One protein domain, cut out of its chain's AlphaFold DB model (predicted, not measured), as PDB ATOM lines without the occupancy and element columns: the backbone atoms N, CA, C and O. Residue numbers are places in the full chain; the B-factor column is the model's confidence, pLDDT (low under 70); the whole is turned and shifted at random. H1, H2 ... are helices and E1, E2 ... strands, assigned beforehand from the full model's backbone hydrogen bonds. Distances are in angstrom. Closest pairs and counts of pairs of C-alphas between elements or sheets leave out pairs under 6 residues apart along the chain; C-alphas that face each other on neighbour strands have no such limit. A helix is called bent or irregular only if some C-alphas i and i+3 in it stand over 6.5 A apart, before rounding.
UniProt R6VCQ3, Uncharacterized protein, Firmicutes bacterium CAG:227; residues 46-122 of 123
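This is residues 46 to 122 of the 123 residues of an uncharacterized protein of Firmicutes bacterium CAG:227 (UniProt R6VCQ3). What shape is seen first? A strongly twisted sheet of four strands, E1 to E4, makes a wall with H2 packed across one face, and the long hairpin of E1 and E2 ends in a turn, residues 62 to 67, that sticks out. H3 lies away from the sheet near the end of the printed part, and H1 only grazes the sheet at the start. What is it made of, and how large is it? The printed part has 77 residues with three named helices and four named strands, in the order H1 E1 E2 E3 E4 H2 H3; the sheet order is E1 - E2 - E3 - E4, antiparallel throughout, and the class is mixed, helices and strands. The whole is compact, with a radius of gyration of the C-alphas of 12.7 A, and its outline is elongated, 41 by 26 by 21 A.

How does the first helix stand to the sheet? H1, residues 46 to 49, only grazes, with its residues 46 to 47, the sheet of E1, residues 52 to 61, E2, residues 68 to 76, E3, residues 81 to 84, and E4, residues 89 to 93. How are the strands joined? They form a meander, each strand the antiparallel neighbour of the one before, with hairpins E1 and E2, E2 and E3, E3 and E4 at 162, 158 and 153 degrees between directions. Within hydrogen-bond range are N 58 and O 71 at 2.8 A, N 74 and O 82 at 2.8 A, and N 83 and O 91 at 2.8 A. Where do the later helices stand? H2, residues 99 to 108, is on the sheet in two layers, a helix on one face of a sheet, at a height over the sheet of 7.7 A; it lies over E2, with 4 of its C-alphas falling on that strand, and runs across the strands, at 72 degrees to E2 on the local plane. The closest C-alphas of H2 and E2 are those of Asp 99 and Ile 73, 7.5 A apart, while H3, residues 116 to 120, is not on the sheet and is apart from H2. What do the helix backbones show? Every O i to N i+4 pair is within hydrogen-bond range in H3 and 4 of 6 in H2, while H1 is too short for such a pair.

Where does the first element begin, and how long are the strands? H1 begins at C-alpha 46, (99.772, -29.477, -54.066), and is 5.1 A long; E1 spans 25.5 A, E2 26.0 A, E3 10.0 A and E4 13.2 A. Where are the later helices? H2 spans 14.4 A from C-alpha 99 at (109.365, -26.720, -69.107) and is irregular, with C-alphas 100 and 103 7.7 A apart; H3 spans 6.4 A and ends at C-alpha 120, (109.497, -27.623, -44.195).

How far does it reach? The two C-alphas farthest apart are those of Glu 64 and Glu 121, at 40.8 A. Is anything cut or uncertain? The printed part has no cut and no long link; its mean pLDDT is 91.6, and no printed residue is under 70.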
ATOM      1  N   VAL A  46      98.650 -30.409 -53.843       95.94
ATOM      2  CA  VAL A  46      99.772 -29.477 -54.066       95.94
ATOM      3  C   VAL A  46      99.274 -28.030 -54.154       95.94
ATOM      4  O   VAL A  46      99.893 -27.122 -53.605       95.94
ATOM      5  N   GLU A  47      98.118 -27.813 -54.782       94.56
ATOM      6  CA  GLU A  47      97.486 -26.499 -54.877       94.56
ATOM      7  C   GLU A  47      96.968 -25.932 -53.545       94.56
ATOM      8  O   GLU A  47      96.756 -24.725 -53.460       94.56
ATOM      9  N   GLU A  48      96.764 -26.760 -52.521       95.06
ATOM     10  CA  GLU A  48      96.422 -26.309 -51.164       95.06
ATOM     11  C   GLU A  48      97.666 -26.038 -50.311       95.06
ATOM     12  O   GLU A  48      97.610 -25.216 -49.398       95.06
ATOM     13  N   LEU A  49      98.784 -26.713 -50.604       94.38
ATOM     14  CA  LEU A  49     100.042 -26.554 -49.868       94.38
ATOM     15  C   LEU A  49     100.797 -25.280 -50.259       94.38
ATOM     16  O   LEU A  49     101.468 -24.687 -49.417       94.38
ATOM     17  N   PHE A  50     100.687 -24.851 -51.519       94.75
ATOM     18  CA  PHE A  50     101.503 -23.768 -52.064       94.75
ATOM     19  C   PHE A  50     100.670 -22.675 -52.730       94.75
ATOM     20  O   PHE A  50      99.697 -22.927 -53.441       94.75
ATOM     21  N   THR A  51     101.125 -21.432 -52.563       95.31
ATOM     22  CA  THR A  51     100.636 -20.296 -53.350       95.31
ATOM     23  C   THR A  51     101.565 -20.077 -54.538       95.31
ATOM     24  O   THR A  51     102.745 -19.784 -54.368       95.31
ATOM     25  N   PHE A  52     101.024 -20.214 -55.749       96.50
ATOM     26  CA  PHE A  52     101.797 -20.111 -56.984       96.50
ATOM     27  C   PHE A  52     101.655 -18.742 -57.635       96.50
ATOM     28  O   PHE A  52     100.541 -18.282 -57.898       96.50
ATOM     29  N   LYS A  53     102.792 -18.148 -57.997       96.00
ATOM     30  CA  LYS A  53     102.851 -16.947 -58.833       96.00
ATOM     31  C   LYS A  53     102.394 -17.248 -60.259       96.00
ATOM     32  O   LYS A  53     101.666 -16.466 -60.868       96.00
ATOM     33  N   GLN A  54     102.845 -18.379 -60.792       95.19
ATOM     34  CA  GLN A  54     102.526 -18.848 -62.132       95.19
ATOM     35  C   GLN A  54     102.386 -20.366 -62.126       95.19
ATOM     36  O   GLN A  54     103.044 -21.051 -61.351       95.19
ATOM     37  N   LYS A  55     101.519 -20.881 -63.003       96.00
ATOM     38  CA  LYS A  55     101.394 -22.313 -63.267       96.00
ATOM     39  C   LYS A  55     101.423 -22.589 -64.762       96.00
ATOM     40  O   LYS A  55     100.666 -21.977 -65.518       96.00
ATOM     41  N   THR A  56     102.235 -23.557 -65.152       95.44
ATOM     42  CA  THR A  56     102.324 -24.105 -66.503       95.44
ATOM     43  C   THR A  56     101.885 -25.564 -66.466       95.44
ATOM     44  O   THR A  56     102.157 -26.280 -65.504       95.44
ATOM     45  N   GLN A  57     101.174 -26.012 -67.498       94.62
ATOM     46  CA  GLN A  57     100.713 -27.392 -67.620       94.62
ATOM     47  C   GLN A  57     101.208 -27.991 -68.933       94.62
ATOM     48  O   GLN A  57     101.093 -27.366 -69.986       94.62
ATOM     49  N   MET A  58     101.690 -29.229 -68.867       91.94
ATOM     50  CA  MET A  58     102.198 -29.984 -70.005       91.94
ATOM     51  C   MET A  58     101.573 -31.373 -70.027       91.94
ATOM     52  O   MET A  58     101.450 -32.027 -68.994       91.94
ATOM     53  N   ALA A  59     101.184 -31.837 -71.209       91.25
ATOM     54  CA  ALA A  59     100.719 -33.202 -71.407       91.25
ATOM     55  C   ALA A  59     101.825 -34.005 -72.097       91.25
ATOM     56  O   ALA A  59     102.284 -33.624 -73.172       91.25
ATOM     57  N   LEU A  60     102.242 -35.106 -71.476       87.56
ATOM     58  CA  LEU A  60     103.151 -36.077 -72.069       87.56
ATOM     59  C   LEU A  60     102.344 -37.307 -72.477       87.56
ATOM     60  O   LEU A  60     101.783 -37.996 -71.623       87.56
ATOM     61  N   SER A  61     102.277 -37.552 -73.783       85.19
ATOM     62  CA  SER A  61     101.617 -38.722 -74.360       85.19
ATOM     63  C   SER A  61     102.640 -39.805 -74.676       85.19
ATOM     64  O   SER A  61     103.706 -39.523 -75.229       85.19
ATOM     65  N   TYR A  62     102.298 -41.045 -74.349       75.00
ATOM     66  CA  TYR A  62     103.113 -42.216 -74.632       75.00
ATOM     67  C   TYR A  62     102.580 -42.918 -75.879       75.00
ATOM     68  O   TYR A  62     101.390 -43.196 -75.996       75.00
ATOM     69  N   LEU A  63     103.474 -43.192 -76.831       73.38
ATOM     70  CA  LEU A  63     103.113 -43.839 -78.098       73.38
ATOM     71  C   LEU A  63     102.769 -45.326 -77.934       73.38
ATOM     72  O   LEU A  63     102.182 -45.913 -78.836       73.38
ATOM     73  N   GLU A  64     103.185 -45.944 -76.827       76.94
ATOM     74  CA  GLU A  64     103.102 -47.395 -76.634       76.94
ATOM     75  C   GLU A  64     101.774 -47.857 -76.019       76.94
ATOM     76  O   GLU A  64     101.354 -48.981 -76.285       76.94
ATOM     77  N   ASP A  65     101.099 -47.017 -75.228       76.75
ATOM     78  CA  ASP A  65      99.906 -47.405 -74.459       76.75
ATOM     79  C   ASP A  65      98.736 -46.407 -74.542       76.75
ATOM     80  O   ASP A  65      97.777 -46.524 -73.777       76.75
ATOM     81  N   ASP A  66      98.799 -45.431 -75.458       78.44
ATOM     82  CA  ASP A  66      97.836 -44.324 -75.603       78.44
ATOM     83  C   ASP A  66      97.584 -43.542 -74.295       78.44
ATOM     84  O   ASP A  66      96.619 -42.774 -74.177       78.44
ATOM     85  N   SER A  67      98.453 -43.693 -73.289       83.12
ATOM     86  CA  SER A  67      98.328 -42.968 -72.035       83.12
ATOM     87  C   SER A  67      98.841 -41.541 -72.199       83.12
ATOM     88  O   SER A  67      99.775 -41.241 -72.948       83.12
ATOM     89  N   THR A  68      98.192 -40.612 -71.507       85.88
ATOM     90  CA  THR A  68      98.646 -39.224 -71.425       85.88
ATOM     91  C   THR A  68      98.691 -38.823 -69.967       85.88
ATOM     92  O   THR A  68      97.672 -38.839 -69.276       85.88
ATOM     93  N   THR A  69      99.875 -38.447 -69.501       89.00
ATOM     94  CA  THR A  69     100.069 -37.912 -68.157       89.00
ATOM     95  C   THR A  69     100.221 -36.404 -68.235       89.00
ATOM     96  O   THR A  69     100.989 -35.877 -69.039       89.00
ATOM     97  N   VAL A  70      99.480 -35.701 -67.387       93.19
ATOM     98  CA  VAL A  70      99.576 -34.249 -67.264       93.19
ATOM     99  C   VAL A  70     100.512 -33.915 -66.115       93.19
ATOM    100  O   VAL A  70     100.243 -34.291 -64.974       93.19
ATOM    101  N   TYR A  71     101.570 -33.173 -66.420       95.12
ATOM    102  CA  TYR A  71     102.473 -32.585 -65.444       95.12
ATOM    103  C   TYR A  71     102.239 -31.082 -65.344       95.12
ATOM    104  O   TYR A  71     101.793 -30.428 -66.292       95.12
ATOM    105  N   ARG A  72     102.520 -30.535 -64.168       96.62
ATOM    106  CA  ARG A  72     102.382 -29.120 -63.844       96.62
ATOM    107  C   ARG A  72     103.678 -28.619 -63.242       96.62
ATOM    108  O   ARG A  72     104.319 -29.344 -62.490       96.62
ATOM    109  N   ILE A  73     104.015 -27.383 -63.579       97.31
ATOM    110  CA  ILE A  73     105.092 -26.612 -62.969       97.31
ATOM    111  C   ILE A  73     104.445 -25.382 -62.343       97.31
ATOM    112  O   ILE A  73     103.690 -24.675 -63.015       97.31
ATOM    113  N   GLY A  74     104.697 -25.150 -61.063       97.62
ATOM    114  CA  GLY A  74     104.199 -24.005 -60.317       97.62
ATOM    115  C   GLY A  74     105.354 -23.217 -59.725       97.62
ATOM    116  O   GLY A  74     106.066 -23.733 -58.868       97.62
ATOM    117  N   ASP A  75     105.515 -21.970 -60.154       96.94
ATOM    118  CA  ASP A  75     106.573 -21.090 -59.660       96.94
ATOM    119  C   ASP A  75     106.156 -20.447 -58.340       96.94
ATOM    120  O   ASP A  75     105.043 -19.910 -58.214       96.94
ATOM    121  N   LEU A  76     107.062 -20.481 -57.366       95.31
ATOM    122  CA  LEU A  76     106.867 -19.885 -56.048       95.31
ATOM    123  C   LEU A  76     107.281 -18.406 -56.053       95.31
ATOM    124  O   LEU A  76     108.081 -17.960 -56.879       95.31
ATOM    125  N   GLU A  77     106.729 -17.616 -55.128       90.44
ATOM    126  CA  GLU A  77     107.059 -16.185 -55.036       90.44
ATOM    127  C   GLU A  77     108.507 -15.932 -54.594       90.44
ATOM    128  O   GLU A  77     109.145 -15.006 -55.095       90.44
ATOM    129  N   GLU A  78     109.031 -16.768 -53.697       84.88
ATOM    130  CA  GLU A  78     110.367 -16.618 -53.097       84.88
ATOM    131  C   GLU A  78     111.496 -17.219 -53.960       84.88
ATOM    132  O   GLU A  78     112.673 -17.137 -53.609       84.88
ATOM    133  N   GLY A  79     111.146 -17.748 -55.134       86.38
ATOM    134  CA  GLY A  79     112.044 -18.495 -56.010       86.38
ATOM    135  C   GLY A  79     111.884 -20.007 -55.845       86.38
ATOM    136  O   GLY A  79     111.330 -20.490 -54.862       86.38
ATOM    137  N   GLY A  80     112.346 -20.758 -56.844       93.62
ATOM    138  CA  GLY A  80     112.064 -22.190 -56.935       93.62
ATOM    139  C   GLY A  80     110.714 -22.496 -57.586       93.62
ATOM    140  O   GLY A  80     109.878 -21.611 -57.801       93.62
ATOM    141  N   SER A  81     110.516 -23.772 -57.902       96.69
ATOM    142  CA  SER A  81     109.275 -24.264 -58.500       96.69
ATOM    143  C   SER A  81     108.898 -25.627 -57.932       96.69
ATOM    144  O   SER A  81     109.755 -26.418 -57.539       96.69
ATOM    145  N   ILE A  82     107.599 -25.912 -57.932       97.38
ATOM    146  CA  ILE A  82     107.040 -27.227 -57.625       97.38
ATOM    147  C   ILE A  82     106.647 -27.898 -58.937       97.38
ATOM    148  O   ILE A  82     105.941 -27.302 -59.750       97.38
ATOM    149  N   VAL A  83     107.071 -29.141 -59.142       97.00
ATOM    150  CA  VAL A  83     106.678 -29.967 -60.288       97.00
ATOM    151  C   VAL A  83     105.859 -31.151 -59.789       97.00
ATOM    152  O   VAL A  83     106.303 -31.890 -58.915       97.00
ATOM    153  N   TRP A  84     104.656 -31.355 -60.327       97.12
ATOM    154  CA  TRP A  84     103.787 -32.458 -59.908       97.12
ATOM    155  C   TRP A  84     102.946 -33.014 -61.055       97.12
ATOM    156  O   TRP A  84     102.625 -32.325 -62.023       97.12
ATOM    157  N   GLY A  85     102.610 -34.298 -60.946       92.94
ATOM    158  CA  GLY A  85     101.747 -35.017 -61.881       92.94
ATOM    159  C   GLY A  85     100.430 -35.428 -61.225       92.94
ATOM    160  O   GLY A  85      99.827 -34.659 -60.483       92.94
ATOM    161  N   ALA A  86      99.991 -36.659 -61.494       82.56
ATOM    162  CA  ALA A  86      98.855 -37.293 -60.815       82.56
ATOM    163  C   ALA A  86      99.262 -38.105 -59.567       82.56
ATOM    164  O   ALA A  86      98.421 -38.772 -58.977       82.56
ATOM    165  N   ASN A  87     100.547 -38.093 -59.212       77.25
ATOM    166  CA  ASN A  87     101.093 -38.865 -58.102       77.25
ATOM    167  C   ASN A  87     100.856 -38.149 -56.767       77.25
ATOM    168  O   ASN A  87     100.755 -36.924 -56.731       77.25
ATOM    169  N   ASP A  88     100.919 -38.903 -55.670       91.06
ATOM    170  CA  ASP A  88     100.835 -38.379 -54.298       91.06
ATOM    171  C   ASP A  88     102.140 -37.690 -53.841       91.06
ATOM    172  O   ASP A  88     102.438 -37.605 -52.655       91.06
ATOM    173  N   ALA A  89     102.961 -37.211 -54.775       96.50
ATOM    174  CA  ALA A  89     104.242 -36.574 -54.501       96.50
ATOM    175  C   ALA A  89     104.501 -35.419 -55.472       96.50
ATOM    176  O   ALA A  89     104.011 -35.407 -56.608       96.50
ATOM    177  N   PHE A  90     105.315 -34.469 -55.026       97.38
ATOM    178  CA  PHE A  90     105.809 -33.359 -55.832       97.38
ATOM    179  C   PHE A  90     107.334 -33.268 -55.756       97.38
ATOM    180  O   PHE A  90     107.951 -33.750 -54.812       97.38
ATOM    181  N   LEU A  91     107.944 -32.639 -56.754       97.19
ATOM    182  CA  LEU A  91     109.367 -32.332 -56.801       97.19
ATOM    183  C   LEU A  91     109.549 -30.834 -56.547       97.19
ATOM    184  O   LEU A  91     108.999 -30.018 -57.283       97.19
ATOM    185  N   TYR A  92     110.324 -30.474 -55.532       96.38
ATOM    186  CA  TYR A  92     110.818 -29.114 -55.352       96.38
ATOM    187  C   TYR A  92     112.097 -28.924 -56.165       96.38
ATOM    188  O   TYR A  92     113.027 -29.722 -56.043       96.38
ATOM    189  N   VAL A  93     112.142 -27.871 -56.982       95.19
ATOM    190  CA  VAL A  93     113.283 -27.512 -57.831       95.19
ATOM    191  C   VAL A  93     113.847 -26.167 -57.359       95.19
ATOM    192  O   VAL A  93     113.245 -25.120 -57.637       95.19
ATOM    193  N   PRO A  94     114.991 -26.161 -56.648       91.31
ATOM    194  CA  PRO A  94     115.632 -24.925 -56.210       91.31
ATOM    195  C   PRO A  94     116.032 -24.055 -57.404       91.31
ATOM    196  O   PRO A  94     116.607 -24.538 -58.374       91.31
ATOM    197  N   GLY A  95     115.755 -22.753 -57.334       89.88
ATOM    198  CA  GLY A  95     116.112 -21.804 -58.399       89.88
ATOM    199  C   GLY A  95     115.144 -21.751 -59.588       89.88
ATOM    200  O   GLY A  95     115.227 -20.808 -60.372       89.88
ATOM    201  N   GLY A  96     114.185 -22.676 -59.661       92.38
ATOM    202  CA  GLY A  96     113.093 -22.680 -60.631       92.38
ATOM    203  C   GLY A  96     113.195 -23.827 -61.634       92.38
ATOM    204  O   GLY A  96     114.281 -24.328 -61.909       92.38
ATOM    205  N   ALA A  97     112.050 -24.240 -62.167       93.25
ATOM    206  CA  ALA A  97     111.942 -25.306 -63.155       93.25
ATOM    207  C   ALA A  97     111.676 -24.742 -64.556       93.25
ATOM    208  O   ALA A  97     110.876 -23.820 -64.721       93.25
ATOM    209  N   ASP A  98     112.314 -25.336 -65.564       92.31
ATOM    210  CA  ASP A  98     112.078 -25.032 -66.978       92.31
ATOM    211  C   ASP A  98     111.219 -26.135 -67.617       92.31
ATOM    212  O   ASP A  98     111.375 -27.323 -67.327       92.31
ATOM    213  N   ASP A  99     110.277 -25.761 -68.481       90.69
ATOM    214  CA  ASP A  99     109.365 -26.720 -69.107       90.69
ATOM    215  C   ASP A  99     110.092 -27.676 -70.072       90.69
ATOM    216  O   ASP A  99     109.661 -28.818 -70.263       90.69
ATOM    217  N   SER A 100     111.244 -27.270 -70.608       91.69
ATOM    218  CA  SER A 100     112.103 -28.121 -71.433       91.69
ATOM    219  C   SER A 100     112.707 -29.311 -70.675       91.69
ATOM    220  O   SER A 100     112.960 -30.350 -71.292       91.69
ATOM    221  N   ASP A 101     112.823 -29.223 -69.347       92.81
ATOM    222  CA  ASP A 101     113.388 -30.266 -68.480       92.81
ATOM    223  C   ASP A 101     112.325 -31.218 -67.901       92.81
ATOM    224  O   ASP A 101     112.617 -32.078 -67.064       92.81
ATOM    225  N   ILE A 102     111.078 -31.150 -68.383       91.81
ATOM    226  CA  ILE A 102     109.967 -31.941 -67.835       91.81
ATOM    227  C   ILE A 102     110.204 -33.458 -67.863       91.81
ATOM    228  O   ILE A 102     109.711 -34.179 -66.996       91.81
ATOM    229  N   LEU A 103     110.973 -33.962 -68.835       91.25
ATOM    230  CA  LEU A 103     111.333 -35.380 -68.902       91.25
ATOM    231  C   LEU A 103     112.282 -35.784 -67.770       91.25
ATOM    232  O   LEU A 103     112.123 -36.872 -67.223       91.25
ATOM    233  N   HIS A 104     113.212 -34.906 -67.394       92.44
ATOM    234  CA  HIS A 104     114.096 -35.128 -66.256       92.44
ATOM    235  C   HIS A 104     113.294 -35.119 -64.947       92.44
ATOM    236  O   HIS A 104     113.345 -36.087 -64.189       92.44
ATOM    237  N   TYR A 105     112.463 -34.095 -64.718       92.88
ATOM    238  CA  TYR A 105     111.646 -34.008 -63.498       92.88
ATOM    239  C   TYR A 105     110.667 -35.170 -63.358       92.88
ATOM    240  O   TYR A 105     110.433 -35.666 -62.256       92.88
ATOM    241  N   LYS A 106     110.115 -35.642 -64.479       91.38
ATOM    242  CA  LYS A 106     109.283 -36.843 -64.514       91.38
ATOM    243  C   LYS A 106     110.002 -38.055 -63.931       91.38
ATOM    244  O   LYS A 106     109.381 -38.832 -63.205       91.38
ATOM    245  N   ASP A 107     111.254 -38.269 -64.316       91.31
ATOM    246  CA  ASP A 107     112.007 -39.422 -63.845       91.31
ATOM    247  C   ASP A 107     112.400 -39.251 -62.377       91.31
ATOM    248  O   ASP A 107     112.202 -40.190 -61.609       91.31
ATOM    249  N   ARG A 108     112.782 -38.036 -61.958       92.31
ATOM    250  CA  ARG A 108     113.029 -37.699 -60.545       92.31
ATOM    251  C   ARG A 108     111.805 -37.909 -59.654       92.31
ATOM    252  O   ARG A 108     111.946 -38.380 -58.540       92.31
ATOM    253  N   LEU A 109     110.583 -37.653 -60.132       92.88
ATOM    254  CA  LEU A 109     109.342 -37.906 -59.372       92.88
ATOM    255  C   LEU A 109     109.127 -39.382 -58.973       92.88
ATOM    256  O   LEU A 109     108.192 -39.670 -58.226       92.88
ATOM    257  N   LYS A 110     109.940 -40.316 -59.481       90.81
ATOM    258  CA  LYS A 110     109.934 -41.733 -59.084       90.81
ATOM    259  C   LYS A 110     110.866 -42.022 -57.903       90.81
ATOM    260  O   LYS A 110     110.827 -43.138 -57.384       90.81
ATOM    261  N   ASP A 111     111.699 -41.062 -57.505       91.88
ATOM    262  CA  ASP A 111     112.610 -41.213 -56.375       91.88
ATOM    263  C   ASP A 111     111.832 -41.380 -55.064       91.88
ATOM    264  O   ASP A 111     110.646 -41.061 -54.957       91.88
ATOM    265  N   THR A 112     112.517 -41.878 -54.032       93.56
ATOM    266  CA  THR A 112     111.904 -42.051 -52.710       93.56
ATOM    267  C   THR A 112     111.586 -40.682 -52.092       93.56
ATOM    268  O   THR A 112     112.519 -39.915 -51.841       93.56
ATOM    269  N   PRO A 113     110.308 -40.368 -51.807       95.69
ATOM    270  CA  PRO A 113     109.933 -39.071 -51.265       95.69
ATOM    271  C   PRO A 113     110.343 -38.927 -49.794       95.69
ATOM    272  O   PRO A 113     110.259 -39.878 -49.011       95.69
ATOM    273  N   ILE A 114     110.703 -37.708 -49.390       95.44
ATOM    274  CA  ILE A 114     110.735 -37.317 -47.974       95.44
ATOM    275  C   ILE A 114     109.338 -36.892 -47.505       95.44
ATOM    276  O   ILE A 114     108.457 -36.599 -48.313       95.44
ATOM    277  N   SER A 115     109.115 -36.828 -46.191       96.69
ATOM    278  CA  SER A 115     107.861 -36.289 -45.655       96.69
ATOM    279  C   SER A 115     107.769 -34.772 -45.863       96.69
ATOM    280  O   SER A 115     108.780 -34.069 -45.845       96.69
ATOM    281  N   TYR A 116     106.544 -34.255 -45.981       95.00
ATOM    282  CA  TYR A 116     106.300 -32.810 -46.027       95.00
ATOM    283  C   TYR A 116     106.819 -32.072 -44.782       95.00
ATOM    284  O   TYR A 116     107.295 -30.947 -44.872       95.00
ATOM    285  N   GLU A 117     106.779 -32.714 -43.612       94.94
ATOM    286  CA  GLU A 117     107.333 -32.135 -42.383       94.94
ATOM    287  C   GLU A 117     108.851 -31.961 -42.467       94.94
ATOM    288  O   GLU A 117     109.344 -30.886 -42.148       94.94
ATOM    289  N   ASN A 118     109.575 -32.962 -42.983       94.19
ATOM    290  CA  ASN A 118     111.018 -32.844 -43.190       94.19
ATOM    291  C   ASN A 118     111.340 -31.783 -44.250       94.19
ATOM    292  O   ASN A 118     112.336 -31.084 -44.126       94.19
ATOM    293  N   PHE A 119     110.508 -31.657 -45.288       93.94
ATOM    294  CA  PHE A 119     110.677 -30.632 -46.317       93.94
ATOM    295  C   PHE A 119     110.603 -29.212 -45.735       93.94
ATOM    296  O   PHE A 119     111.490 -28.409 -45.996       93.94
ATOM    297  N   LYS A 120     109.625 -28.931 -44.867       91.25
ATOM    298  CA  LYS A 120     109.497 -27.623 -44.195       91.25
ATOM    299  C   LYS A 120     110.661 -27.268 -43.263       91.25
ATOM    300  O   LYS A 120     110.773 -26.117 -42.867       91.25
ATOM    301  N   GLU A 121     111.474 -28.238 -42.848       90.31
ATOM    302  CA  GLU A 121     112.685 -27.982 -42.055       90.31
ATOM    303  C   GLU A 121     113.900 -27.622 -42.931       90.31
ATOM    304  O   GLU A 121     114.928 -27.192 -42.401       90.31
ATOM    305  N   LEU A 122     113.804 -27.835 -44.250       82.00
ATOM    306  CA  LEU A 122     114.856 -27.548 -45.230       82.00
ATOM    307  C   LEU A 122     114.697 -26.176 -45.901       82.00
ATOM    308  O   LEU A 122     115.706 -25.635 -46.362       82.00
TER     309      LEU A 122